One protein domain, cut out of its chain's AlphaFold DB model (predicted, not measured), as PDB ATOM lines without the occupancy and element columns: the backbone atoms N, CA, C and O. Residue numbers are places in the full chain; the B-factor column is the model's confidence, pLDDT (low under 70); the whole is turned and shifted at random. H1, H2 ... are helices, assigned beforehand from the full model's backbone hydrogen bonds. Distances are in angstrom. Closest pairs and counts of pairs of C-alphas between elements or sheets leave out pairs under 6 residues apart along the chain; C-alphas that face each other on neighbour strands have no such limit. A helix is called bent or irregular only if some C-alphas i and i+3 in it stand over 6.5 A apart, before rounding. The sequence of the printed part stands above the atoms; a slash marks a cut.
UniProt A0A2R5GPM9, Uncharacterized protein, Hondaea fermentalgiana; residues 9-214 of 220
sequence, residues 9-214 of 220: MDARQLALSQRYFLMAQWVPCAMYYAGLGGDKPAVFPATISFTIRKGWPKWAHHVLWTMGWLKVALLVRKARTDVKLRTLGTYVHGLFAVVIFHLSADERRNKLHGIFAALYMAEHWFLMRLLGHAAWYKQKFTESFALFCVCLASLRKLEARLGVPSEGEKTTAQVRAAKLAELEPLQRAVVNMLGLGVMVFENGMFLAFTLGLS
ATOM      1  N   MET A   9      32.961  31.622   1.571       89.12
ATOM      2  CA  MET A   9      33.366  31.602   2.975       89.12
ATOM      3  C   MET A   9      33.137  30.222   3.605       89.12
ATOM      4  O   MET A   9      34.014  29.736   4.315       89.12
ATOM      5  N   ASP A  10      31.998  29.582   3.331       87.31
ATOM      6  CA  ASP A  10      31.654  28.256   3.856       87.31
ATOM      7  C   ASP A  10      32.628  27.185   3.335       87.31
ATOM      8  O   ASP A  10      33.177  26.410   4.123       87.31
ATOM      9  N   ALA A  11      32.942  27.219   2.035       86.50
ATOM     10  CA  ALA A  11      33.955  26.353   1.428       86.50
ATOM     11  C   ALA A  11      35.342  26.550   2.071       86.50
ATOM     12  O   ALA A  11      36.035  25.582   2.393       86.50
ATOM     13  N   ARG A  12      35.733  27.803   2.350       89.88
ATOM     14  CA  ARG A  12      36.988  28.108   3.055       89.88
ATOM     15  C   ARG A  12      36.993  27.567   4.486       89.88
ATOM     16  O   ARG A  12      38.017  27.035   4.914       89.88
ATOM     17  N   GLN A  13      35.892  27.691   5.233       91.50
ATOM     18  CA  GLN A  13      35.808  27.137   6.592       91.50
ATOM     19  C   GLN A  13      35.941  25.614   6.579       91.50
ATOM     20  O   GLN A  13      36.660  25.068   7.413       91.50
ATOM     21  N   LEU A  14      35.324  24.934   5.611       89.94
ATOM     22  CA  LEU A  14      35.455  23.486   5.456       89.94
ATOM     23  C   LEU A  14      36.870  23.046   5.100       89.94
ATOM     24  O   LEU A  14      37.399  22.143   5.743       89.94
ATOM     25  N   ALA A  15      37.515  23.713   4.143       91.25
ATOM     26  CA  ALA A  15      38.899  23.416   3.785       91.25
ATOM     27  C   ALA A  15      39.846  23.609   4.982       91.25
ATOM     28  O   ALA A  15      40.731  22.788   5.226       91.25
ATOM     29  N   LEU A  16      39.650  24.672   5.770       94.56
ATOM     30  CA  LEU A  16      40.411  24.886   7.001       94.56
ATOM     31  C   LEU A  16      40.112  23.811   8.049       94.56
ATOM     32  O   LEU A  16      41.046  23.275   8.639       94.56
ATOM     33  N   SER A  17      38.838  23.474   8.258       95.44
ATOM     34  CA  SER A  17      38.416  22.419   9.184       95.44
ATOM     35  C   SER A  17      39.077  21.084   8.846       95.44
ATOM     36  O   SER A  17      39.705  20.466   9.704       95.44
ATOM     37  N   GLN A  18      39.034  20.693   7.571       95.00
ATOM     38  CA  GLN A  18      39.690  19.495   7.071       95.00
ATOM     39  C   GLN A  18      41.189  19.501   7.373       95.00
ATOM     40  O   GLN A  18      41.705  18.518   7.899       95.00
ATOM     41  N   ARG A  19      41.895  20.596   7.066       96.62
ATOM     42  CA  ARG A  19      43.336  20.703   7.348       96.62
ATOM     43  C   ARG A  19      43.624  20.526   8.834       96.62
ATOM     44  O   ARG A  19      44.537  19.787   9.176       96.62
ATOM     45  N   TYR A  20      42.841  21.156   9.709       97.88
ATOM     46  CA  TYR A  20      43.000  21.000  11.155       97.88
ATOM     47  C   TYR A  20      42.765  19.564  11.624       97.88
ATOM     48  O   TYR A  20      43.564  19.065  12.410       97.88
ATOM     49  N   PHE A  21      41.747  18.873  11.108       97.12
ATOM     50  CA  PHE A  21      41.520  17.466  11.442       97.12
ATOM     51  C   PHE A  21      42.618  16.542  10.905       97.12
ATOM     52  O   PHE A  21      43.085  15.673  11.635       97.12
ATOM     53  N   LEU A  22      43.111  16.765   9.681       96.31
ATOM     54  CA  LEU A  22      44.268  16.031   9.155       96.31
ATOM     55  C   LEU A  22      45.517  16.286  10.005       96.31
ATOM     56  O   LEU A  22      46.246  15.356  10.332       96.31
ATOM     57  N   MET A  23      45.767  17.530  10.414       97.50
ATOM     58  CA  MET A  23      46.883  17.831  11.310       97.50
ATOM     59  C   MET A  23      46.695  17.169  12.679       97.50
ATOM     60  O   MET A  23      47.656  16.617  13.204       97.50
ATOM     61  N   ALA A  24      45.479  17.159  13.235       96.81
ATOM     62  CA  ALA A  24      45.170  16.463  14.486       96.81
ATOM     63  C   ALA A  24      45.413  14.946  14.388       96.81
ATOM     64  O   ALA A  24      45.687  14.312  15.399       96.81
ATOM     65  N   GLN A  25      45.372  14.377  13.182       94.25
ATOM     66  CA  GLN A  25      45.692  12.979  12.921       94.25
ATOM     67  C   GLN A  25      47.206  12.720  12.904       94.25
ATOM     68  O   GLN A  25      47.718  11.834  13.592       94.25
ATOM     69  N   TRP A  26      47.935  13.500  12.104       95.94
ATOM     70  CA  TRP A  26      49.327  13.202  11.761       95.94
ATOM     71  C   TRP A  26      50.343  13.845  12.702       95.94
ATOM     72  O   TRP A  26      51.346  13.213  13.031       95.94
ATOM     73  N   VAL A  27      50.098  15.073  13.170       97.44
ATOM     74  CA  VAL A  27      51.048  15.801  14.027       97.44
ATOM     75  C   VAL A  27      51.232  15.095  15.377       97.44
ATOM     76  O   VAL A  27      52.377  14.813  15.727       97.44
ATOM     77  N   PRO A  28      50.172  14.716  16.121       96.56
ATOM     78  CA  PRO A  28      50.332  13.979  17.375       96.56
ATOM     79  C   PRO A  28      51.030  12.633  17.190       96.56
ATOM     80  O   PRO A  28      51.897  12.282  17.986       96.56
ATOM     81  N   CYS A  29      50.703  11.909  16.117       95.00
ATOM     82  CA  CYS A  29      51.337  10.637  15.779       95.00
ATOM     83  C   CYS A  29      52.848  10.809  15.534       95.00
ATOM     84  O   CYS A  29      53.663  10.119  16.149       95.00
ATOM     85  N   ALA A  30      53.240  11.793  14.720       96.50
ATOM     86  CA  ALA A  30      54.646  12.108  14.473       96.50
ATOM     87  C   ALA A  30      55.378  12.513  15.764       96.50
ATOM     88  O   ALA A  30      56.461  12.009  16.052       96.50
ATOM     89  N   MET A  31      54.766  13.370  16.586       96.94
ATOM     90  CA  MET A  31      55.325  13.777  17.880       96.94
ATOM     91  C   MET A  31      55.475  12.595  18.849       96.94
ATOM     92  O   MET A  31      56.444  12.539  19.608       96.94
ATOM     93  N   TYR A  32      54.531  11.651  18.834       95.19
ATOM     94  CA  TYR A  32      54.585  10.440  19.645       95.19
ATOM     95  C   TYR A  32      55.800   9.584  19.272       95.19
ATOM     96  O   TYR A  32      56.616   9.278  20.144       95.19
ATOM     97  N   TYR A  33      55.972   9.282  17.982       94.75
ATOM     98  CA  TYR A  33      57.108   8.495  17.492       94.75
ATOM     99  C   TYR A  33      58.450   9.238  17.564       94.75
ATOM    100  O   TYR A  33      59.491   8.598  17.664       94.75
ATOM    101  N   ALA A  34      58.438  10.572  17.632       95.31
ATOM    102  CA  ALA A  34      59.613  11.386  17.951       95.31
ATOM    103  C   ALA A  34      59.989  11.378  19.452       95.31
ATOM    104  O   ALA A  34      60.929  12.055  19.861       95.31
ATOM    105  N   GLY A  35      59.257  10.642  20.299       92.88
ATOM    106  CA  GLY A  35      59.557  10.499  21.728       92.88
ATOM    107  C   GLY A  35      58.978  11.595  22.629       92.88
ATOM    108  O   GLY A  35      59.261  11.610  23.828       92.88
ATOM    109  N   LEU A  36      58.123  12.483  22.105       93.88
ATOM    110  CA  LEU A  36      57.496  13.568  22.878       93.88
ATOM    111  C   LEU A  36      56.259  13.114  23.678       93.88
ATOM    112  O   LEU A  36      55.694  13.887  24.455       93.88
ATOM    113  N   GLY A  37      55.826  11.862  23.490       85.62
ATOM    114  CA  GLY A  37      54.701  11.249  24.204       85.62
ATOM    115  C   GLY A  37      55.040  10.734  25.607       85.62
ATOM    116  O   GLY A  37      54.140  10.374  26.356       85.62
ATOM    117  N   GLY A  38      56.320  10.672  25.987       82.62
ATOM    118  CA  GLY A  38      56.748  10.182  27.305       82.62
ATOM    119  C   GLY A  38      56.585   8.669  27.524       82.62
ATOM    120  O   GLY A  38      56.776   8.194  28.640       82.62
ATOM    121  N   ASP A  39      56.216   7.907  26.492       79.00
ATOM    122  CA  ASP A  39      56.331   6.447  26.471       79.00
ATOM    123  C   ASP A  39      57.698   6.058  25.910       79.00
ATOM    124  O   ASP A  39      58.077   6.510  24.830       79.00
ATOM    125  N   LYS A  40      58.451   5.246  26.656       79.00
ATOM    126  CA  LYS A  40      59.750   4.719  26.234       79.00
ATOM    127  C   LYS A  40      59.814   3.211  26.535       79.00
ATOM    128  O   LYS A  40      59.738   2.847  27.711       79.00
ATOM    129  N   PRO A  41      59.965   2.341  25.518       81.06
ATOM    130  CA  PRO A  41      59.932   2.648  24.082       81.06
ATOM    131  C   PRO A  41      58.529   3.064  23.595       81.06
ATOM    132  O   PRO A  41      57.529   2.827  24.276       81.06
ATOM    133  N   ALA A  42      58.465   3.690  22.416       84.81
ATOM    134  CA  ALA A  42      57.199   3.943  21.732       84.81
ATOM    135  C   ALA A  42      56.554   2.610  21.314       84.81
ATOM    136  O   ALA A  42      57.237   1.692  20.863       84.81
ATOM    137  N   VAL A  43      55.237   2.510  21.468       85.06
ATOM    138  CA  VAL A  43      54.452   1.332  21.095       85.06
ATOM    139  C   VAL A  43      54.144   1.388  19.603       85.06
ATOM    140  O   VAL A  43      53.773   2.432  19.060       85.06
ATOM    141  N   PHE A  44      54.291   0.252  18.933       86.06
ATOM    142  CA  PHE A  44      53.835   0.063  17.566       86.06
ATOM    143  C   PHE A  44      53.155  -1.306  17.450       86.06
ATOM    144  O   PHE A  44      53.740  -2.295  17.902       86.06
ATOM    145  N   PRO A  45      51.968  -1.391  16.824       88.00
ATOM    146  CA  PRO A  45      51.140  -0.286  16.312       88.00
ATOM    147  C   PRO A  45      50.507   0.544  17.446       88.00
ATOM    148  O   PRO A  45      50.293   0.026  18.536       88.00
ATOM    149  N   ALA A  46      50.217   1.830  17.209       87.62
ATOM    150  CA  ALA A  46      49.557   2.698  18.191       87.62
ATOM    151  C   ALA A  46      48.350   3.417  17.582       87.62
ATOM    152  O   ALA A  46      48.465   4.145  16.597       87.62
ATOM    153  N   THR A  47      47.188   3.241  18.207       89.69
ATOM    154  CA  THR A  47      45.956   3.959  17.866       89.69
ATOM    155  C   THR A  47      46.097   5.458  18.115       89.69
ATOM    156  O   THR A  47      46.930   5.913  18.905       89.69
ATOM    157  N   ILE A  48      45.236   6.251  17.489       90.88
ATOM    158  CA  ILE A  48      45.141   7.695  17.735       90.88
ATOM    159  C   ILE A  48      44.867   7.910  19.212       90.88
ATOM    160  O   ILE A  48      45.609   8.619  19.883       90.88
ATOM    161  N   SER A  49      43.869   7.189  19.725       88.44
ATOM    162  CA  SER A  49      43.473   7.182  21.129       88.44
ATOM    163  C   SER A  49      44.650   6.890  22.071       88.44
ATOM    164  O   SER A  49      44.714   7.444  23.170       88.44
ATOM    165  N   PHE A  50      45.619   6.076  21.637       89.12
ATOM    166  CA  PHE A  50      46.850   5.823  22.380       89.12
ATOM    167  C   PHE A  50      47.848   6.980  22.275       89.12
ATOM    168  O   PHE A  50      48.323   7.478  23.297       89.12
ATOM    169  N   THR A  51      48.158   7.437  21.060       92.00
ATOM    170  CA  THR A  51      49.160   8.497  20.835       92.00
ATOM    171  C   THR A  51      48.790   9.818  21.517       92.00
ATOM    172  O   THR A  51      49.677  10.544  21.958       92.00
ATOM    173  N   ILE A  52      47.495  10.105  21.694       93.06
ATOM    174  CA  ILE A  52      46.992  11.360  22.282       93.06
ATOM    175  C   ILE A  52      46.742  11.284  23.795       93.06
ATOM    176  O   ILE A  52      46.164  12.205  24.372       93.06
ATOM    177  N   ARG A  53      47.140  10.204  24.476       89.81
ATOM    178  CA  ARG A  53      46.782  10.001  25.892       89.81
ATOM    179  C   ARG A  53      47.540  10.905  26.868       89.81
ATOM    180  O   ARG A  53      47.021  11.232  27.937       89.81
ATOM    181  N   LYS A  54      48.771  11.308  26.531       89.56
ATOM    182  CA  LYS A  54      49.653  12.102  27.405       89.56
ATOM    183  C   LYS A  54      50.735  12.860  26.623       89.56
ATOM    184  O   LYS A  54      50.878  12.690  25.414       89.56
ATOM    185  N   GLY A  55      51.499  13.685  27.339       92.75
ATOM    186  CA  GLY A  55      52.624  14.443  26.787       92.75
ATOM    187  C   GLY A  55      52.203  15.530  25.797       92.75
ATOM    188  O   GLY A  55      51.047  15.952  25.760       92.75
ATOM    189  N   TRP A  56      53.155  15.982  24.983       96.44
ATOM    190  CA  TRP A  56      52.913  16.988  23.948       96.44
ATOM    191  C   TRP A  56      51.951  16.549  22.827       96.44
ATOM    192  O   TRP A  56      51.132  17.379  22.424       96.44
ATOM    193  N   PRO A  57      51.962  15.282  22.353       96.19
ATOM    194  CA  PRO A  57      50.998  14.798  21.361       96.19
ATOM    195  C   PRO A  57      49.536  15.033  21.756       96.19
ATOM    196  O   PRO A  57      48.738  15.471  20.931       96.19
ATOM    197  N   LYS A  58      49.192  14.809  23.033       95.44
ATOM    198  CA  LYS A  58      47.848  15.055  23.578       95.44
ATOM    199  C   LYS A  58      47.384  16.490  23.341       95.44
ATOM    200  O   LYS A  58      46.302  16.719  22.808       95.44
ATOM    201  N   TRP A  59      48.203  17.457  23.743       96.38
ATOM    202  CA  TRP A  59      47.843  18.870  23.658       96.38
ATOM    203  C   TRP A  59      47.801  19.353  22.211       96.38
ATOM    204  O   TRP A  59      46.864  20.059  21.839       96.38
ATOM    205  N   ALA A  60      48.749  18.910  21.380       97.88
ATOM    206  CA  ALA A  60      48.723  19.175  19.945       97.88
ATOM    207  C   ALA A  60      47.423  18.655  19.312       97.88
ATOM    208  O   ALA A  60      46.752  19.401  18.599       97.88
ATOM    209  N   HIS A  61      47.022  17.420  19.639       97.44
ATOM    210  CA  HIS A  61      45.751  16.857  19.196       97.44
ATOM    211  C   HIS A  61      44.577  17.737  19.629       97.44
ATOM    212  O   HIS A  61      43.804  18.168  18.781       97.44
ATOM    213  N   HIS A  62      44.439  18.038  20.927       96.81
ATOM    214  CA  HIS A  62      43.287  18.788  21.440       96.81
ATOM    215  C   HIS A  62      43.169  20.182  20.831       96.81
ATOM    216  O   HIS A  62      42.062  20.582  20.473       96.81
ATOM    217  N   VAL A  63      44.282  20.897  20.657       98.12
ATOM    218  CA  VAL A  63      44.286  22.216  20.011       98.12
ATOM    219  C   VAL A  63      43.848  22.099  18.553       98.12
ATOM    220  O   VAL A  63      42.892  22.757  18.151       98.12
ATOM    221  N   LEU A  64      44.495  21.239  17.761       98.12
ATOM    222  CA  LEU A  64      44.195  21.091  16.333       98.12
ATOM    223  C   LEU A  64      42.765  20.591  16.104       98.12
ATOM    224  O   LEU A  64      42.034  21.147  15.287       98.12
ATOM    225  N   TRP A  65      42.335  19.597  16.875       97.81
ATOM    226  CA  TRP A  65      40.990  19.038  16.824       97.81
ATOM    227  C   TRP A  65      39.927  20.082  17.191       97.81
ATOM    228  O   TRP A  65      38.950  20.249  16.458       97.81
ATOM    229  N   THR A  66      40.142  20.853  18.264       97.94
ATOM    230  CA  THR A  66      39.230  21.937  18.669       97.94
ATOM    231  C   THR A  66      39.155  23.014  17.595       97.94
ATOM    232  O   THR A  66      38.063  23.442  17.232       97.94
ATOM    233  N   MET A  67      40.293  23.411  17.018       98.31
ATOM    234  CA  MET A  67      40.321  24.365  15.909       98.31
ATOM    235  C   MET A  67      39.525  23.853  14.705       98.31
ATOM    236  O   MET A  67      38.763  24.624  14.120       98.31
ATOM    237  N   GLY A  68      39.622  22.562  14.376       97.12
ATOM    238  CA  GLY A  68      38.807  21.920  13.343       97.12
ATOM    239  C   GLY A  68      37.309  22.065  13.606       97.12
ATOM    240  O   GLY A  68      36.578  22.541  12.730       97.12
ATOM    241  N   TRP A  69      36.859  21.752  14.825       97.19
ATOM    242  CA  TRP A  69      35.456  21.885  15.233       97.19
ATOM    243  C   TRP A  69      34.967  23.325  15.304       97.19
ATOM    244  O   TRP A  69      33.829  23.581  14.923       97.19
ATOM    245  N   LEU A  70      35.802  24.285  15.707       97.25
ATOM    246  CA  LEU A  70      35.440  25.705  15.675       97.25
ATOM    247  C   LEU A  70      35.109  26.159  14.247       97.25
ATOM    248  O   LEU A  70      34.151  26.904  14.041       97.25
ATOM    249  N   LYS A  71      35.848  25.672  13.241       96.00
ATOM    250  CA  LYS A  71      35.533  25.947  11.829       96.00
ATOM    251  C   LYS A  71      34.207  25.303  11.404       96.00
ATOM    252  O   LYS A  71      33.409  25.975  10.750       96.00
ATOM    253  N   VAL A  72      33.918  24.069  11.837       93.12
ATOM    254  CA  VAL A  72      32.598  23.436  11.612       93.12
ATOM    255  C   VAL A  72      31.482  24.218  12.312       93.12
ATOM    256  O   VAL A  72      30.433  24.450  11.722       93.12
ATOM    257  N   ALA A  73      31.693  24.690  13.541       93.56
ATOM    258  CA  ALA A  73      30.709  25.467  14.291       93.56
ATOM    259  C   ALA A  73      30.364  26.788  13.583       93.56
ATOM    260  O   ALA A  73      29.189  27.136  13.447       93.56
ATOM    261  N   LEU A  74      31.376  27.498  13.068       93.12
ATOM    262  CA  LEU A  74      31.180  28.705  12.261       93.12
ATOM    263  C   LEU A  74      30.393  28.421  10.979       93.12
ATOM    264  O   LEU A  74      29.554  29.237  10.592       93.12
ATOM    265  N   LEU A  75      30.634  27.269  10.354       89.00
ATOM    266  CA  LEU A  75      29.901  26.820   9.178       89.00
ATOM    267  C   LEU A  75      28.420  26.558   9.500       89.00
ATOM    268  O   LEU A  75      27.525  27.090   8.842       89.00
ATOM    269  N   VAL A  76      28.134  25.787  10.551       90.12
ATOM    270  CA  VAL A  76      26.757  25.394  10.895       90.12
ATOM    271  C   VAL A  76      25.995  26.464  11.688       90.12
ATOM    272  O   VAL A  76      24.821  26.275  12.009       90.12
ATOM    273  N   ARG A  77      26.593  27.631  11.969       91.81
ATOM    274  CA  ARG A  77      25.964  28.709  12.763       91.81
ATOM    275  C   ARG A  77      24.629  29.199  12.188       91.81
ATOM    276  O   ARG A  77      23.757  29.639  12.937       91.81
ATOM    277  N   LYS A  78      24.453  29.113  10.864       87.50
ATOM    278  CA  LYS A  78      23.209  29.461  10.151       87.50
ATOM    279  C   LYS A  78      22.409  28.233   9.696       87.50
ATOM    280  O   LYS A  78      21.412  28.389   9.003       87.50
ATOM    281  N   ALA A  79      22.840  27.023  10.053       87.56
ATOM    282  CA  ALA A  79      22.114  25.800   9.737       87.56
ATOM    283  C   ALA A  79      20.875  25.636  10.634       87.56
ATOM    284  O   ALA A  79      20.670  26.376  11.603       87.56
ATOM    285  N   ARG A  80      20.061  24.628  10.311       89.75
ATOM    286  CA  ARG A  80      18.936  24.200  11.146       89.75
ATOM    287  C   ARG A  80      19.410  23.758  12.538       89.75
ATOM    288  O   ARG A  80      20.545  23.306  12.709       89.75
ATOM    289  N   THR A  81      18.525  23.867  13.527       91.25
ATOM    290  CA  THR A  81      18.816  23.554  14.936       91.25
ATOM    291  C   THR A  81      19.308  22.123  15.141       91.25
ATOM    292  O   THR A  81      20.250  21.911  15.894       91.25
ATOM    293  N   ASP A  82      18.751  21.147  14.426       89.38
ATOM    294  CA  ASP A  82      19.177  19.747  14.490       89.38
ATOM    295  C   ASP A  82      20.639  19.555  14.062       89.38
ATOM    296  O   ASP A  82      21.391  18.865  14.747       89.38
ATOM    297  N   VAL A  83      21.087  20.226  12.996       90.00
ATOM    298  CA  VAL A  83      22.492  20.175  12.546       90.00
ATOM    299  C   VAL A  83      23.427  20.792  13.589       90.00
ATOM    300  O   VAL A  83      24.498  20.246  13.863       90.00
ATOM    301  N   LYS A  84      23.016  21.905  14.209       93.38
ATOM    302  CA  LYS A  84      23.781  22.558  15.284       93.38
ATOM    303  C   LYS A  84      23.914  21.656  16.505       93.38
ATOM    304  O   LYS A  84      25.024  21.474  16.992       93.38
ATOM    305  N   LEU A  85      22.804  21.073  16.964       94.00
ATOM    306  CA  LEU A  85      22.783  20.178  18.121       94.00
ATOM    307  C   LEU A  85      23.625  18.927  17.877       94.00
ATOM    308  O   LEU A  85      24.386  18.542  18.755       94.00
ATOM    309  N   ARG A  86      23.564  18.336  16.677       93.06
ATOM    310  CA  ARG A  86      24.401  17.184  16.304       93.06
ATOM    311  C   ARG A  86      25.882  17.544  16.224       93.06
ATOM    312  O   ARG A  86      26.720  16.817  16.744       93.06
ATOM    313  N   THR A  87      26.216  18.702  15.653       94.38
ATOM    314  CA  THR A  87      27.602  19.204  15.616       94.38
ATOM    315  C   THR A  87      28.147  19.420  17.029       94.38
ATOM    316  O   THR A  87      29.237  18.951  17.352       94.38
ATOM    317  N   LEU A  88      27.369  20.082  17.890       96.69
ATOM    318  CA  LEU A  88      27.727  20.299  19.288       96.69
ATOM    319  C   LEU A  88      27.845  18.972  20.045       96.69
ATOM    320  O   LEU A  88      28.828  18.768  20.746       96.69
ATOM    321  N   GLY A  89      26.887  18.060  19.871       96.44
ATOM    322  CA  GLY A  89      26.905  16.728  20.473       96.44
ATOM    323  C   GLY A  89      28.142  15.937  20.064       96.44
ATOM    324  O   GLY A  89      28.800  15.347  20.914       96.44
ATOM    325  N   THR A  90      28.537  16.014  18.790       96.88
ATOM    326  CA  THR A  90      29.778  15.399  18.306       96.88
ATOM    327  C   THR A  90      30.995  15.973  19.028       96.88
ATOM    328  O   THR A  90      31.806  15.219  19.559       96.88
ATOM    329  N   TYR A  91      31.116  17.299  19.111       97.69
ATOM    330  CA  TYR A  91      32.209  17.934  19.850       97.69
ATOM    331  C   TYR A  91      32.204  17.535  21.335       97.69
ATOM    332  O   TYR A  91      33.230  17.135  21.874       97.69
ATOM    333  N   VAL A  92      31.051  17.571  22.002       98.00
ATOM    334  CA  VAL A  92      30.938  17.228  23.425       98.00
ATOM    335  C   VAL A  92      31.307  15.764  23.670       98.00
ATOM    336  O   VAL A  92      32.150  15.494  24.521       98.00
ATOM    337  N   HIS A  93      30.761  14.813  22.908       98.19
ATOM    338  CA  HIS A  93      31.118  13.398  23.053       98.19
ATOM    339  C   HIS A  93      32.605  13.149  22.782       98.19
ATOM    340  O   HIS A  93      33.236  12.396  23.520       98.19
ATOM    341  N   GLY A  94      33.188  13.830  21.790       96.81
ATOM    342  CA  GLY A  94      34.623  13.769  21.522       96.81
ATOM    343  C   GLY A  94      35.456  14.301  22.687       96.81
ATOM    344  O   GLY A  94      36.400  13.641  23.112       96.81
ATOM    345  N   LEU A  95      35.068  15.440  23.270       97.12
ATOM    346  CA  LEU A  95      35.708  16.016  24.455       97.12
ATOM    347  C   LEU A  95      35.670  15.035  25.636       97.12
ATOM    348  O   LEU A  95      36.687  14.799  26.292       97.12
ATOM    349  N   PHE A  96      34.511  14.423  25.885       97.31
ATOM    350  CA  PHE A  96      34.374  13.406  26.919       97.31
ATOM    351  C   PHE A  96      35.248  12.182  26.633       97.31
ATOM    352  O   PHE A  96      35.940  11.732  27.539       97.31
ATOM    353  N   ALA A  97      35.293  11.689  25.395       95.38
ATOM    354  CA  ALA A  97      36.108  10.535  25.028       95.38
ATOM    355  C   ALA A  97      37.620  10.806  25.154       95.38
ATOM    356  O   ALA A  97      38.347   9.982  25.701       95.38
ATOM    357  N   VAL A  98      38.118  11.948  24.669       93.06
ATOM    358  CA  VAL A  98      39.571  12.171  24.502       93.06
ATOM    359  C   VAL A  98      40.211  13.079  25.554       93.06
ATOM    360  O   VAL A  98      41.437  13.098  25.673       93.06
ATOM    361  N   VAL A  99      39.427  13.840  26.323       92.94
ATOM    362  CA  VAL A  99      39.938  14.722  27.391       92.94
ATOM    363  C   VAL A  99      39.582  14.157  28.761       92.94
ATOM    364  O   VAL A  99      40.478  13.848  29.556       92.94
ATOM    365  N   ILE A 100      38.282  13.997  29.022       94.12
ATOM    366  CA  ILE A 100      37.750  13.679  30.354       94.12
ATOM    367  C   ILE A 100      37.944  12.194  30.670       94.12
ATOM    368  O   ILE A 100      38.569  11.843  31.673       94.12
ATOM    369  N   PHE A 101      37.491  11.314  29.787       93.25
ATOM    370  CA  PHE A 101      37.589   9.861  29.895       93.25
ATOM    371  C   PHE A 101      38.604   9.312  28.892       93.25
ATOM    372  O   PHE A 101      38.301   8.394  28.146       93.25
ATOM    373  N   HIS A 102      39.811   9.881  28.843       89.19
ATOM    374  CA  HIS A 102      40.882   9.305  28.026       89.19
ATOM    375  C   HIS A 102      41.287   7.917  28.542       89.19
ATOM    376  O   HIS A 102      41.173   7.647  29.740       89.19
ATOM    377  N   LEU A 103      41.807   7.072  27.644       87.00
ATOM    378  CA  LEU A 103      42.331   5.747  27.989       87.00
ATOM    379  C   LEU A 103      43.347   5.844  29.132       87.00
ATOM    380  O   LEU A 103      44.360   6.541  29.027       87.00
ATOM    381  N   SER A 104      43.083   5.135  30.225       83.81
ATOM    382  CA  SER A 104      43.956   5.095  31.396       83.81
ATOM    383  C   SER A 104      43.900   3.734  32.069       83.81
ATOM    384  O   SER A 104      43.033   2.932  31.771       83.81
ATOM    385  N   ALA A 105      44.751   3.517  33.065       79.19
ATOM    386  CA  ALA A 105      44.800   2.301  33.877       79.19
ATOM    387  C   ALA A 105      43.524   1.987  34.707       79.19
ATOM    388  O   ALA A 105      43.533   1.079  35.536       79.19
ATOM    389  N   ASP A 106      42.448   2.757  34.538       85.12
ATOM    390  CA  ASP A 106      41.193   2.626  35.281       85.12
ATOM    391  C   ASP A 106      40.139   2.006  34.358       85.12
ATOM    392  O   ASP A 106      39.743   2.599  33.352       85.12
ATOM    393  N   GLU A 107      39.672   0.811  34.717       85.94
ATOM    394  CA  GLU A 107      38.675   0.061  33.957       85.94
ATOM    395  C   GLU A 107      37.355   0.830  33.810       85.94
ATOM    396  O   GLU A 107      36.763   0.844  32.728       85.94
ATOM    397  N   ARG A 108      36.898   1.522  34.865       91.06
ATOM    398  CA  ARG A 108      35.659   2.311  34.809       91.06
ATOM    399  C   ARG A 108      35.809   3.441  33.804       91.06
ATOM    400  O   ARG A 108      34.906   3.673  32.996       91.06
ATOM    401  N   ARG A 109      36.952   4.126  33.825       90.56
ATOM    402  CA  ARG A 109      37.243   5.193  32.867       90.56
ATOM    403  C   ARG A 109      37.331   4.664  31.440       90.56
ATOM    404  O   ARG A 109      36.779   5.299  30.554       90.56
ATOM    405  N   ASN A 110      37.929   3.494  31.222       89.44
ATOM    406  CA  ASN A 110      37.993   2.864  29.899       89.44
ATOM    407  C   ASN A 110      36.609   2.434  29.382       89.44
ATOM    408  O   ASN A 110      36.330   2.575  28.193       89.44
ATOM    409  N   LYS A 111      35.707   1.974  30.258       91.69
ATOM    410  CA  LYS A 111      34.304   1.717  29.886       91.69
ATOM    411  C   LYS A 111      33.608   3.002  29.437       91.69
ATOM    412  O   LYS A 111      32.981   3.021  28.380       91.69
ATOM    413  N   LEU A 112      33.764   4.089  30.198       95.12
ATOM    414  CA  LEU A 112      33.214   5.398  29.828       95.12
ATOM    415  C   LEU A 112      33.836   5.932  28.531       95.12
ATOM    416  O   LEU A 112      33.102   6.407  27.667       95.12
ATOM    417  N   HIS A 113      35.152   5.788  28.353       93.94
ATOM    418  CA  HIS A 113      35.852   6.096  27.107       93.94
ATOM    419  C   HIS A 113      35.190   5.395  25.921       93.94
ATOM    420  O   HIS A 113      34.814   6.052  24.958       93.94
ATOM    421  N   GLY A 114      34.992   4.074  26.019       93.25
ATOM    422  CA  GLY A 114      34.365   3.274  24.970       93.25
ATOM    423  C   GLY A 114      32.947   3.736  24.634       93.25
ATOM    424  O   GLY A 114      32.611   3.857  23.458       93.25
ATOM    425  N   ILE A 115      32.134   4.067  25.645       96.31
ATOM    426  CA  ILE A 115      30.772   4.592  25.447       96.31
ATOM    427  C   ILE A 115      30.809   5.928  24.697       96.31
ATOM    428  O   ILE A 115      30.137   6.083  23.678       96.31
ATOM    429  N   PHE A 116      31.604   6.893  25.168       97.50
ATOM    430  CA  PHE A 116      31.679   8.207  24.530       97.50
ATOM    431  C   PHE A 116      32.340   8.151  23.153       97.50
ATOM    432  O   PHE A 116      31.903   8.868  22.260       97.50
ATOM    433  N   ALA A 117      33.322   7.273  22.939       95.75
ATOM    434  CA  ALA A 117      33.906   7.022  21.626       95.75
ATOM    435  C   ALA A 117      32.870   6.429  20.657       95.75
ATOM    436  O   ALA A 117      32.771   6.884  19.521       95.75
ATOM    437  N   ALA A 118      32.039   5.480  21.102       95.94
ATOM    438  CA  ALA A 118      30.967   4.918  20.280       95.94
ATOM    439  C   ALA A 118      29.905   5.970  19.918       95.94
ATOM    440  O   ALA A 118      29.536   6.095  18.750       95.94
ATOM    441  N   LEU A 119      29.459   6.775  20.891       97.19
ATOM    442  CA  LEU A 119      28.552   7.904  20.642       97.19
ATOM    443  C   LEU A 119      29.176   8.920  19.680       97.19
ATOM    444  O   LEU A 119      28.516   9.397  18.762       97.19
ATOM    445  N   TYR A 120      30.461   9.216  19.854       96.88
ATOM    446  CA  TYR A 120      31.217  10.111  18.990       96.88
ATOM    447  C   TYR A 120      31.281   9.596  17.543       96.88
ATOM    448  O   TYR A 120      31.024  10.371  16.619       96.88
ATOM    449  N   MET A 121      31.529   8.298  17.331       97.06
ATOM    450  CA  MET A 121      31.507   7.672  15.999       97.06
ATOM    451  C   MET A 121      30.102   7.661  15.379       97.06
ATOM    452  O   MET A 121      29.947   7.946  14.191       97.06
ATOM    453  N   ALA A 122      29.063   7.383  16.171       96.62
ATOM    454  CA  ALA A 122      27.681   7.432  15.699       96.62
ATOM    455  C   ALA A 122      27.292   8.849  15.240       96.62
ATOM    456  O   ALA A 122      26.685   9.022  14.183       96.62
ATOM    457  N   GLU A 123      27.691   9.874  15.989       96.19
ATOM    458  CA  GLU A 123      27.464  11.268  15.609       96.19
ATOM    459  C   GLU A 123      28.249  11.669  14.347       96.19
ATOM    460  O   GLU A 123      27.699  12.362  13.490       96.19
ATOM    461  N   HIS A 124      29.478  11.162  14.150       95.94
ATOM    462  CA  HIS A 124      30.209  11.333  12.883       95.94
ATOM    463  C   HIS A 124      29.401  10.793  11.709       95.94
ATOM    464  O   HIS A 124      29.200  11.504  10.724       95.94
ATOM    465  N   TRP A 125      28.873   9.575  11.830       96.12
ATOM    466  CA  TRP A 125      28.039   8.968  10.798       96.12
ATOM    467  C   TRP A 125      26.818   9.830  10.442       96.12
ATOM    468  O   TRP A 125      26.550  10.088   9.263       96.12
ATOM    469  N   PHE A 126      26.096  10.332  11.449       94.06
ATOM    470  CA  PHE A 126      24.960  11.228  11.221       94.06
ATOM    471  C   PHE A 126      25.387  12.546  10.575       94.06
ATOM    472  O   PHE A 126      24.743  12.983   9.618       94.06
ATOM    473  N   LEU A 127      26.483  13.156  11.033       91.81
ATOM    474  CA  LEU A 127      27.018  14.375  10.433       91.81
ATOM    475  C   LEU A 127      27.402  14.172   8.968       91.81
ATOM    476  O   LEU A 127      27.051  15.018   8.153       91.81
ATOM    477  N   MET A 128      28.021  13.048   8.596       92.81
ATOM    478  CA  MET A 128      28.325  12.754   7.187       92.81
ATOM    479  C   MET A 128      27.059  12.737   6.326       92.81
ATOM    480  O   MET A 128      27.076  13.200   5.187       92.81
ATOM    481  N   ARG A 129      25.932  12.238   6.855       91.06
ATOM    482  CA  ARG A 129      24.641  12.282   6.149       91.06
ATOM    483  C   ARG A 129      24.061  13.694   6.088       91.06
ATOM    484  O   ARG A 129      23.534  14.077   5.048       91.06
ATOM    485  N   LEU A 130      24.147  14.457   7.176       87.62
ATOM    486  CA  LEU A 130      23.588  15.812   7.270       87.62
ATOM    487  C   LEU A 130      24.362  16.836   6.434       87.62
ATOM    488  O   LEU A 130      23.744  17.709   5.826       87.62
ATOM    489  N   LEU A 131      25.687  16.708   6.391       84.69
ATOM    490  CA  LEU A 131      26.591  17.510   5.567       84.69
ATOM    491  C   LEU A 131      26.613  17.047   4.107       84.69
ATOM    492  O   LEU A 131      27.238  17.696   3.277       84.69
ATOM    493  N   GLY A 132      25.921  15.947   3.795       86.62
ATOM    494  CA  GLY A 132      25.785  15.447   2.437       86.62
ATOM    495  C   GLY A 132      27.092  14.924   1.857       86.62
ATOM    496  O   GLY A 132      27.319  15.153   0.687       86.62
ATOM    497  N   HIS A 133      27.932  14.240   2.644       89.50
ATOM    498  CA  HIS A 133      29.148  13.601   2.129       89.50
ATOM    499  C   HIS A 133      28.829  12.507   1.097       89.50
ATOM    500  O   HIS A 133      27.801  11.817   1.205       89.50
ATOM    501  N   ALA A 134      29.797  12.251   0.212       90.44
ATOM    502  CA  ALA A 134      29.692  11.261  -0.854       90.44
ATOM    503  C   ALA A 134      29.332   9.882  -0.318       90.44
ATOM    504  O   ALA A 134      29.766   9.482   0.771       90.44
ATOM    505  N   ALA A 135      28.585   9.113  -1.114       92.94
ATOM    506  CA  ALA A 135      28.275   7.716  -0.805       92.94
ATOM    507  C   ALA A 135      29.545   6.915  -0.476       92.94
ATOM    508  O   ALA A 135      29.571   6.207   0.528       92.94
ATOM    509  N   TRP A 136      30.620   7.133  -1.240       95.25
ATOM    510  CA  TRP A 136      31.917   6.496  -1.024       95.25
ATOM    511  C   TRP A 136      32.507   6.753   0.370       95.25
ATOM    512  O   TRP A 136      32.923   5.814   1.041       95.25
ATOM    513  N   TYR A 137      32.517   8.004   0.846       95.19
ATOM    514  CA  TYR A 137      33.072   8.327   2.167       95.19
ATOM    515  C   TYR A 137      32.268   7.684   3.288       95.19
ATOM    516  O   TYR A 137      32.845   7.134   4.222       95.19
ATOM    517  N   LYS A 138      30.939   7.715   3.178       95.56
ATOM    518  CA  LYS A 138      30.051   7.041   4.127       95.56
ATOM    519  C   LYS A 138      30.339   5.535   4.136       95.56
ATOM    520  O   LYS A 138      30.662   4.984   5.181       95.56
ATOM    521  N   GLN A 139      30.341   4.888   2.975       96.88
ATOM    522  CA  GLN A 139      30.664   3.467   2.870       96.88
ATOM    523  C   GLN A 139      32.014   3.137   3.527       96.88
ATOM    524  O   GLN A 139      32.078   2.238   4.362       96.88
ATOM    525  N   LYS A 140      33.072   3.902   3.230       97.44
ATOM    526  CA  LYS A 140      34.398   3.678   3.822       97.44
ATOM    527  C   LYS A 140      34.441   3.918   5.323       97.44
ATOM    528  O   LYS A 140      35.148   3.190   6.016       97.44
ATOM    529  N   PHE A 141      33.668   4.869   5.839       97.38
ATOM    530  CA  PHE A 141      33.506   5.040   7.279       97.38
ATOM    531  C   PHE A 141      32.867   3.795   7.910       97.38
ATOM    532  O   PHE A 141      33.402   3.264   8.878       97.38
ATOM    533  N   THR A 142      31.767   3.286   7.340       97.81
ATOM    534  CA  THR A 142      31.060   2.101   7.854       97.81
ATOM    535  C   THR A 142      31.913   0.838   7.786       97.81
ATOM    536  O   THR A 142      31.989   0.110   8.771       97.81
ATOM    537  N   GLU A 143      32.573   0.589   6.654       98.12
ATOM    538  CA  GLU A 143      33.492  -0.542   6.484       98.12
ATOM    539  C   GLU A 143      34.636  -0.471   7.502       98.12
ATOM    540  O   GLU A 143      34.909  -1.457   8.186       98.12
ATOM    541  N   SER A 144      35.253   0.706   7.664       98.12
ATOM    542  CA  SER A 144      36.321   0.907   8.652       98.12
ATOM    543  C   SER A 144      35.815   0.688  10.079       98.12
ATOM    544  O   SER A 144      36.477   0.010  10.853       98.12
ATOM    545  N   PHE A 145      34.625   1.182  10.431       97.56
ATOM    546  CA  PHE A 145      34.037   0.960  11.756       97.56
ATOM    547  C   PHE A 145      33.762  -0.525  12.023       97.56
ATOM    548  O   PHE A 145      34.126  -1.042  13.078       97.56
ATOM    549  N   ALA A 146      33.178  -1.239  11.058       97.94
ATOM    550  CA  ALA A 146      32.904  -2.667  11.191       97.94
ATOM    551  C   ALA A 146      34.197  -3.480  11.367       97.94
ATOM    552  O   ALA A 146      34.298  -4.294  12.286       97.94
ATOM    553  N   LEU A 147      35.207  -3.223  10.531       98.25
ATOM    554  CA  LEU A 147      36.500  -3.902  10.609       98.25
ATOM    555  C   LEU A 147      37.264  -3.541  11.889       98.25
ATOM    556  O   LEU A 147      37.854  -4.424  12.509       98.25
ATOM    557  N   PHE A 148      37.181  -2.290  12.348       97.12
ATOM    558  CA  PHE A 148      37.693  -1.875  13.655       97.12
ATOM    559  C   PHE A 148      37.069  -2.706  14.782       97.12
ATOM    560  O   PHE A 148      37.800  -3.270  15.597       97.12
ATOM    561  N   CYS A 149      35.738  -2.847  14.811       96.62
ATOM    562  CA  CYS A 149      35.044  -3.651  15.818       96.62
ATOM    563  C   CYS A 149      35.461  -5.128  15.771       96.62
ATOM    564  O   CYS A 149      35.708  -5.721  16.821       96.62
ATOM    565  N   VAL A 150      35.578  -5.713  14.574       98.00
ATOM    566  CA  VAL A 150      36.016  -7.108  14.394       98.00
ATOM    567  C   VAL A 150      37.449  -7.303  14.891       98.00
ATOM    568  O   VAL A 150      37.699  -8.226  15.672       98.00
ATOM    569  N   CYS A 151      38.382  -6.434  14.492       97.38
ATOM    570  CA  CYS A 151      39.774  -6.496  14.939       97.38
ATOM    571  C   CYS A 151      39.880  -6.311  16.453       97.38
ATOM    572  O   CYS A 151      40.565  -7.093  17.104       97.38
ATOM    573  N   LEU A 152      39.166  -5.336  17.022       94.81
ATOM    574  CA  LEU A 152      39.190  -5.063  18.456       94.81
ATOM    575  C   LEU A 152      38.622  -6.237  19.262       94.81
ATOM    576  O   LEU A 152      39.266  -6.691  20.202       94.81
ATOM    577  N   ALA A 153      37.455  -6.768  18.888       95.88
ATOM    578  CA  ALA A 153      36.854  -7.907  19.583       95.88
ATOM    579  C   ALA A 153      37.739  -9.161  19.497       95.88
ATOM    580  O   ALA A 153      37.953  -9.845  20.501       95.88
ATOM    581  N   SER A 154      38.299  -9.434  18.313       97.44
ATOM    582  CA  SER A 154      39.207 -10.566  18.093       97.44
ATOM    583  C   SER A 154      40.495 -10.419  18.899       97.44
ATOM    584  O   SER A 154      40.923 -11.377  19.543       97.44
ATOM    585  N   LEU A 155      41.074  -9.214  18.918       95.38
ATOM    586  CA  LEU A 155      42.263  -8.888  19.701       95.38
ATOM    587  C   LEU A 155      42.005  -9.112  21.190       95.38
ATOM    588  O   LEU A 155      42.745  -9.856  21.820       95.38
ATOM    589  N   ARG A 156      40.920  -8.550  21.737       93.44
ATOM    590  CA  ARG A 156      40.580  -8.671  23.165       93.44
ATOM    591  C   ARG A 156      40.339 -10.122  23.577       93.44
ATOM    592  O   ARG A 156      40.816 -10.552  24.623       93.44
ATOM    593  N   LYS A 157      39.651 -10.904  22.739       96.12
ATOM    594  CA  LYS A 157      39.436 -12.338  22.981       96.12
ATOM    595  C   LYS A 157      40.752 -13.121  22.973       96.12
ATOM    596  O   LYS A 157      40.941 -13.997  23.816       96.12
ATOM    597  N   LEU A 158      41.644 -12.830  22.026       96.06
ATOM    598  CA  LEU A 158      42.936 -13.501  21.917       96.06
ATOM    599  C   LEU A 158      43.868 -13.124  23.075       96.06
ATOM    600  O   LEU A 158      44.473 -14.007  23.671       96.06
ATOM    601  N   GLU A 159      43.931 -11.843  23.431       94.88
ATOM    602  CA  GLU A 159      44.688 -11.331  24.576       94.88
ATOM    603  C   GLU A 159      44.261 -12.000  25.880       94.88
ATOM    604  O   GLU A 159      45.103 -12.555  26.583       94.88
ATOM    605  N   ALA A 160      42.952 -12.047  26.149       94.00
ATOM    606  CA  ALA A 160      42.411 -12.722  27.324       94.00
ATOM    607  C   ALA A 160      42.774 -14.215  27.348       94.00
ATOM    608  O   ALA A 160      43.170 -14.740  28.387       94.00
ATOM    609  N   ARG A 161      42.694 -14.903  26.199       96.94
ATOM    610  CA  ARG A 161      43.059 -16.323  26.082       96.94
ATOM    611  C   ARG A 161      44.550 -16.573  26.323       96.94
ATOM    612  O   ARG A 161      44.899 -17.614  26.866       96.94
ATOM    613  N   LEU A 162      45.412 -15.664  25.874       96.12
ATOM    614  CA  LEU A 162      46.869 -15.794  25.961       96.12
ATOM    615  C   LEU A 162      47.457 -15.153  27.229       96.12
ATOM    616  O   LEU A 162      48.673 -15.151  27.395       96.12
ATOM    617  N   GLY A 163      46.625 -14.582  28.108       93.62
ATOM    618  CA  GLY A 163      47.088 -13.868  29.302       93.62
ATOM    619  C   GLY A 163      47.892 -12.601  28.987       93.62
ATOM    620  O   GLY A 163      48.699 -12.159  29.805       93.62
ATOM    621  N   VAL A 164      47.704 -12.022  27.796       92.75
ATOM    622  CA  VAL A 164      48.356 -10.769  27.409       92.75
ATOM    623  C   VAL A 164      47.520  -9.610  27.947       92.75
ATOM    624  O   VAL A 164      46.346  -9.502  27.593       92.75
ATOM    625  N   PRO A 165      48.100  -8.711  28.758       88.50
ATOM    626  CA  PRO A 165      47.375  -7.567  29.282       88.50
ATOM    627  C   PRO A 165      46.950  -6.641  28.150       88.50
ATOM    628  O   PRO A 165      47.723  -6.314  27.242       88.50
ATOM    629  N   SER A 166      45.712  -6.196  28.245       83.12
ATOM    630  CA  SER A 166      45.037  -5.407  27.235       83.12
ATOM    631  C   SER A 166      45.556  -3.963  27.234       83.12
ATOM    632  O   SER A 166      45.866  -3.393  28.284       83.12
ATOM    633  N   GLU A 167      45.650  -3.323  26.064       70.50
ATOM    634  CA  GLU A 167      46.055  -1.910  26.000       70.50
ATOM    635  C   GLU A 167      45.043  -1.044  26.763       70.50
ATOM    636  O   GLU A 167      43.856  -1.021  26.420       70.50
ATOM    637  N   GLY A 168      45.516  -0.378  27.824       62.25
ATOM    638  CA  GLY A 168      44.702   0.412  28.754       62.25
ATOM    639  C   GLY A 168      44.624  -0.149  30.178       62.25
ATOM    640  O   GLY A 168      44.157   0.551  31.065       62.25
ATOM    641  N   GLU A 169      45.092  -1.368  30.441       60.16
ATOM    642  CA  GLU A 169      45.169  -1.892  31.812       60.16
ATOM    643  C   GLU A 169      46.329  -1.248  32.597       60.16
ATOM    644  O   GLU A 169      47.161  -0.538  32.028       60.16
ATOM    645  N   LYS A 170      46.399  -1.474  33.920       56.69
ATOM    646  CA  LYS A 170      47.459  -0.991  34.849       56.69
ATOM    647  C   LYS A 170      48.890  -1.415  34.478       56.69
ATOM    648  O   LYS A 170      49.826  -1.216  35.249       56.69
ATOM    649  N   THR A 171      49.069  -2.011  33.319       60.69
ATOM    650  CA  THR A 171      50.281  -2.639  32.840       60.69
ATOM    651  C   THR A 171      51.047  -1.669  31.952       60.69
ATOM    652  O   THR A 171      50.516  -1.089  31.002       60.69
ATOM    653  N   THR A 172      52.325  -1.462  32.269       69.00
ATOM    654  CA  THR A 172      53.197  -0.635  31.434       69.00
ATOM    655  C   THR A 172      53.378  -1.298  30.067       69.00
ATOM    656  O   THR A 172      53.280  -2.521  29.931       69.00
ATOM    657  N   ALA A 173      53.686  -0.501  29.039       76.88
ATOM    658  CA  ALA A 173      54.012  -1.016  27.704       76.88
ATOM    659  C   ALA A 173      55.106  -2.104  27.751       76.88
ATOM    660  O   ALA A 173      55.094  -3.035  26.951       76.88
ATOM    661  N   GLN A 174      56.003  -2.023  28.738       79.56
ATOM    662  CA  GLN A 174      57.062  -2.998  28.988       79.56
ATOM    663  C   GLN A 174      56.511  -4.366  29.411       79.56
ATOM    664  O   GLN A 174      56.971  -5.378  28.897       79.56
ATOM    665  N   VAL A 175      55.501  -4.418  30.291       85.25
ATOM    666  CA  VAL A 175      54.905  -5.698  30.717       85.25
ATOM    667  C   VAL A 175      54.182  -6.373  29.557       85.25
ATOM    668  O   VAL A 175      54.331  -7.576  29.353       85.25
ATOM    669  N   ARG A 176      53.439  -5.601  28.756       87.44
ATOM    670  CA  ARG A 176      52.809  -6.126  27.538       87.44
ATOM    671  C   ARG A 176      53.857  -6.660  26.561       87.44
ATOM    672  O   ARG A 176      53.693  -7.764  26.057       87.44
ATOM    673  N   ALA A 177      54.943  -5.921  26.334       87.38
ATOM    674  CA  ALA A 177      56.036  -6.359  25.466       87.38
ATOM    675  C   ALA A 177      56.702  -7.651  25.969       87.38
ATOM    676  O   ALA A 177      56.934  -8.556  25.171       87.38
ATOM    677  N   ALA A 178      56.943  -7.771  27.279       90.44
ATOM    678  CA  ALA A 178      57.480  -8.986  27.888       90.44
ATOM    679  C   ALA A 178      56.541 -10.184  27.677       90.44
ATOM    680  O   ALA A 178      56.975 -11.225  27.195       90.44
ATOM    681  N   LYS A 179      55.234 -10.009  27.916       92.44
ATOM    682  CA  LYS A 179      54.235 -11.064  27.689       92.44
ATOM    683  C   LYS A 179      54.141 -11.485  26.227       92.44
ATOM    684  O   LYS A 179      54.074 -12.671  25.940       92.44
ATOM    685  N   LEU A 180      54.193 -10.537  25.292       92.56
ATOM    686  CA  LEU A 180      54.235 -10.853  23.862       92.56
ATOM    687  C   LEU A 180      55.508 -11.617  23.473       92.56
ATOM    688  O   LEU A 180      55.450 -12.462  22.581       92.56
ATOM    689  N   ALA A 181      56.638 -11.336  24.130       93.75
ATOM    690  CA  ALA A 181      57.907 -12.020  23.896       93.75
ATOM    691  C   ALA A 181      57.911 -13.484  24.375       93.75
ATOM    692  O   ALA A 181      58.674 -14.282  23.830       93.75
ATOM    693  N   GLU A 182      57.045 -13.837  25.330       96.12
ATOM    694  CA  GLU A 182      56.826 -15.213  25.804       96.12
ATOM    695  C   GLU A 182      55.964 -16.046  24.834       96.12
ATOM    696  O   GLU A 182      55.989 -17.271  24.893       96.12
ATOM    697  N   LEU A 183      55.197 -15.407  23.943       96.31
ATOM    698  CA  LEU A 183      54.304 -16.108  23.014       96.31
ATOM    699  C   LEU A 183      55.044 -16.752  21.842       96.31
ATOM    700  O   LEU A 183      56.030 -16.199  21.336       96.31
ATOM    701  N   GLU A 184      54.442 -17.821  21.313       97.62
ATOM    702  CA  GLU A 184      54.834 -18.444  20.050       97.62
ATOM    703  C   GLU A 184      54.846 -17.423  18.895       97.62
ATOM    704  O   GLU A 184      53.968 -16.547  18.838       97.62
ATOM    705  N   PRO A 185      55.772 -17.540  17.921       96.81
ATOM    706  CA  PRO A 185      55.913 -16.565  16.837       96.81
ATOM    707  C   PRO A 185      54.609 -16.280  16.084       96.81
ATOM    708  O   PRO A 185      54.289 -15.122  15.810       96.81
ATOM    709  N   LEU A 186      53.813 -17.318  15.805       96.69
ATOM    710  CA  LEU A 186      52.531 -17.173  15.113       96.69
ATOM    711  C   LEU A 186      51.494 -16.430  15.965       96.69
ATOM    712  O   LEU A 186      50.798 -15.553  15.459       96.69
ATOM    713  N   GLN A 187      51.400 -16.738  17.262       97.06
ATOM    714  CA  GLN A 187      50.469 -16.065  18.173       97.06
ATOM    715  C   GLN A 187      50.800 -14.575  18.277       97.06
ATOM    716  O   GLN A 187      49.917 -13.728  18.133       97.06
ATOM    717  N   ARG A 188      52.088 -14.255  18.449       95.69
ATOM    718  CA  ARG A 188      52.592 -12.880  18.470       95.69
ATOM    719  C   ARG A 188      52.286 -12.145  17.168       95.69
ATOM    720  O   ARG A 188      51.806 -11.014  17.208       95.69
ATOM    721  N   ALA A 189      52.523 -12.786  16.022       95.50
ATOM    722  CA  ALA A 189      52.216 -12.213  14.718       95.50
ATOM    723  C   ALA A 189      50.721 -11.887  14.584       95.50
ATOM    724  O   ALA A 189      50.378 -10.786  14.165       95.50
ATOM    725  N   VAL A 190      49.828 -12.792  15.000       97.12
ATOM    726  CA  VAL A 190      48.374 -12.562  14.953       97.12
ATOM    727  C   VAL A 190      47.951 -11.416  15.872       97.12
ATOM    728  O   VAL A 190      47.187 -10.554  15.439       97.12
ATOM    729  N   VAL A 191      48.467 -11.349  17.104       95.00
ATOM    730  CA  VAL A 191      48.181 -10.232  18.023       95.00
ATOM    731  C   VAL A 191      48.628  -8.899  17.415       95.00
ATOM    732  O   VAL A 191      47.849  -7.946  17.380       95.00
ATOM    733  N   ASN A 192      49.842  -8.845  16.861       93.12
ATOM    734  CA  ASN A 192      50.375  -7.641  16.225       93.12
ATOM    735  C   ASN A 192      49.577  -7.240  14.976       93.12
ATOM    736  O   ASN A 192      49.288  -6.059  14.793       93.12
ATOM    737  N   MET A 193      49.179  -8.202  14.136       96.44
ATOM    738  CA  MET A 193      48.347  -7.945  12.956       96.44
ATOM    739  C   MET A 193      46.970  -7.403  13.337       96.44
ATOM    740  O   MET A 193      46.495  -6.453  12.719       96.44
ATOM    741  N   LEU A 194      46.335  -7.959  14.372       96.31
ATOM    742  CA  LEU A 194      45.051  -7.460  14.863       96.31
ATOM    743  C   LEU A 194      45.186  -6.052  15.449       96.31
ATOM    744  O   LEU A 194      44.369  -5.192  15.127       96.31
ATOM    745  N   GLY A 195      46.232  -5.787  16.239       93.88
ATOM    746  CA  GLY A 195      46.544  -4.442  16.732       93.88
ATOM    747  C   GLY A 195      46.770  -3.438  15.597       93.88
ATOM    748  O   GLY A 195      46.269  -2.313  15.647       93.88
ATOM    749  N   LEU A 196      47.454  -3.858  14.528       95.31
ATOM    750  CA  LEU A 196      47.676  -3.027  13.345       95.31
ATOM    751  C   LEU A 196      46.355  -2.752  12.626       95.31
ATOM    752  O   LEU A 196      46.104  -1.618  12.230       95.31
ATOM    753  N   GLY A 197      45.486  -3.760  12.524       97.31
ATOM    754  CA  GLY A 197      44.125  -3.610  12.018       97.31
ATOM    755  C   GLY A 197      43.327  -2.575  12.811       97.31
ATOM    756  O   GLY A 197      42.776  -1.654  12.215       97.31
ATOM    757  N   VAL A 198      43.327  -2.652  14.149       95.75
ATOM    758  CA  VAL A 198      42.668  -1.652  15.013       95.75
ATOM    759  C   VAL A 198      43.177  -0.242  14.695       95.75
ATOM    760  O   VAL A 198      42.370   0.653  14.463       95.75
ATOM    761  N   MET A 199      44.497  -0.046  14.614       94.94
ATOM    762  CA  MET A 199      45.093   1.250  14.264       94.94
ATOM    763  C   MET A 199      44.659   1.738  12.875       94.94
ATOM    764  O   MET A 199      44.207   2.876  12.735       94.94
ATOM    765  N   VAL A 200      44.794   0.899  11.847       96.31
ATOM    766  CA  VAL A 200      44.489   1.255  10.453       96.31
ATOM    767  C   VAL A 200      43.015   1.609  10.292       96.31
ATOM    768  O   VAL A 200      42.700   2.632   9.688       96.31
ATOM    769  N   PHE A 201      42.111   0.809  10.853       97.69
ATOM    770  CA  PHE A 201      40.676   1.030  10.706       97.69
ATOM    771  C   PHE A 201      40.160   2.186  11.565       97.69
ATOM    772  O   PHE A 201      39.283   2.920  11.111       97.69
ATOM    773  N   GLU A 202      40.746   2.435  12.742       95.81
ATOM    774  CA  GLU A 202      40.468   3.658  13.505       95.81
ATOM    775  C   GLU A 202      40.819   4.903  12.676       95.81
ATOM    776  O   GLU A 202      39.964   5.760  12.450       95.81
ATOM    777  N   ASN A 203      42.036   4.959  12.126       94.88
ATOM    778  CA  ASN A 203      42.465   6.044  11.239       94.88
ATOM    779  C   ASN A 203      41.601   6.135   9.970       94.88
ATOM    780  O   ASN A 203      41.281   7.232   9.517       94.88
ATOM    781  N   GLY A 204      41.192   4.995   9.408       96.75
ATOM    782  CA  GLY A 204      40.330   4.917   8.231       96.75
ATOM    783  C   GLY A 204      38.985   5.618   8.430       96.75
ATOM    784  O   GLY A 204      38.559   6.372   7.553       96.75
ATOM    785  N   MET A 205      38.358   5.458   9.603       97.19
ATOM    786  CA  MET A 205      37.125   6.176   9.951       97.19
ATOM    787  C   MET A 205      37.331   7.694   9.951       97.19
ATOM    788  O   MET A 205      36.580   8.424   9.298       97.19
ATOM    789  N   PHE A 206      38.368   8.180  10.637       94.94
ATOM    790  CA  PHE A 206      38.655   9.614  10.710       94.94
ATOM    791  C   PHE A 206      39.000  10.198   9.342       94.94
ATOM    792  O   PHE A 206      38.451  11.231   8.964       94.94
ATOM    793  N   LEU A 207      39.824   9.510   8.549       95.56
ATOM    794  CA  LEU A 207      40.148   9.936   7.189       95.56
ATOM    795  C   LEU A 207      38.907   9.983   6.295       95.56
ATOM    796  O   LEU A 207      38.736  10.953   5.559       95.56
ATOM    797  N   ALA A 208      38.019   8.989   6.367       96.31
ATOM    798  CA  ALA A 208      36.785   8.984   5.586       96.31
ATOM    799  C   ALA A 208      35.895  10.194   5.919       96.31
ATOM    800  O   ALA A 208      35.390  10.862   5.013       96.31
ATOM    801  N   PHE A 209      35.752  10.522   7.207       95.19
ATOM    802  CA  PHE A 209      35.036  11.720   7.638       95.19
ATOM    803  C   PHE A 209      35.727  13.002   7.157       95.19
ATOM    804  O   PHE A 209      35.117  13.827   6.476       95.19
ATOM    805  N   THR A 210      37.013  13.158   7.471       94.94
ATOM    806  CA  THR A 210      37.783  14.378   7.218       94.94
ATOM    807  C   THR A 210      37.948  14.669   5.728       94.94
ATOM    808  O   THR A 210      37.836  15.823   5.309       94.94
ATOM    809  N   LEU A 211      38.181  13.654   4.893       93.75
ATOM    810  CA  LEU A 211      38.272  13.827   3.441       93.75
ATOM    811  C   LEU A 211      36.912  14.182   2.824       93.75
ATOM    812  O   LEU A 211      36.852  15.009   1.908       93.75
ATOM    813  N   GLY A 212      35.827  13.642   3.388       91.06
ATOM    814  CA  GLY A 212      34.455  13.948   2.984       91.06
ATOM    815  C   GLY A 212      34.051  15.414   3.165       91.06
ATOM    816  O   GLY A 212      33.259  15.910   2.370       91.06
ATOM    817  N   LEU A 213      34.664  16.144   4.107       86.88
ATOM    818  CA  LEU A 213      34.367  17.565   4.364       86.88
ATOM    819  C   LEU A 213      34.673  18.503   3.179       86.88
ATOM    820  O   LEU A 213      34.221  19.644   3.181       86.88
ATOM    821  N   SER A 214      35.461  18.073   2.186       70.12
ATOM    822  CA  SER A 214      36.015  18.973   1.155       70.12
ATOM    823  C   SER A 214      35.478  18.798  -0.264       70.12
ATOM    824  O   SER A 214      35.632  19.711  -1.068       70.12
TER     825      SER A 214
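This is residues 9 to 214 of the 220 residues of an uncharacterized protein of Hondaea fermentalgiana (UniProt A0A2R5GPM9). Six long helices, H1, H3, H4, H5, H6 and H8, stand in an up-and-down bundle, each running against the one before it in the chain, and make an elongated ring that closes where H8 meets H1. The short H2 sits inside the ring between H1 and H8, and H7 stands at one end of the long axis, near H8. The printed part has 206 residues with eight named helices, H1 to H8 in order, and no named strand: the class is all helix. It is compact, with a radius of gyration of the C-alphas of 17.6 A, and spans 58 by 32 by 28 A.

Start at H8, residues 185 to 212, the hub, which touches four helices. It touches H6, residues 135 to 162, closest at the C-alphas of Phe 141 and Met 205, 4.6 A, at a shallow tilt of 26 degrees, opposite ways. With residues 203 to 211 alone it touches H1, residues 9 to 36, closest at the C-alphas of Gln 18 and Thr 210, 5.5 A. H8 only just touches H2, residues 48 to 51, with 3 pairs of C-alphas within 8 A, the closest being Ile 48 and Asn 203, 7.2 A. It also only just touches H5, residues 107 to 130, with 3 such pairs, closest at the C-alphas of Met 128 and Phe 209, 6.8 A, at a steep tilt of 41 degrees. Look next at H3, residues 55 to 76: it touches H1 at a shallow tilt of 9 degrees, with the C-alphas of Pro 28 and Pro 57 closest, 4.1 A. H3 forms a hairpin with H4, residues 81 to 100, closest at the C-alphas of Val 76 and Lys 84, 6.0 A. H4 and H5 form another hairpin, closest at the C-alphas of Ala 97 and His 113, 4.9 A. H7, residues 173 to 182, is close to H8 but not clearly touching, with the C-alphas of Leu 180 and Arg 188 closest, 6.0 A. In H5, H6, H7 and H8 every O i to N i+4 pair is within hydrogen-bond range; in H1 it is 21 of 24, in H3 17 of 18, in H4 15 of 16, and H2 is too short for such a pair.

Find C-alpha 9 at (33.366, 31.602, 2.975); from there H1 runs 36.1 A to C-alpha 36, with a kink of 26 degrees near residue 30, and it is irregular, with C-alphas 33 and 36 7.4 A apart. H2 measures 5.1 A, H3 32.3 A, H4 26.3 A, H5 34.5 A, H6 40.2 A and H7 14.6 A. H8 runs 39.8 A from C-alpha 185 at (55.913, -16.565, 16.837) to C-alpha 212 at (34.455, 13.948, 2.984).

The C-alphas of Lys 78 and Glu 184 are the two farthest apart, 58.2 A. The printed part has no cut, and the link from H1 to H2, 11 residues, is long. Look for pLDDT under 70 at residues 168 to 172; the mean of the printed part is 92.3.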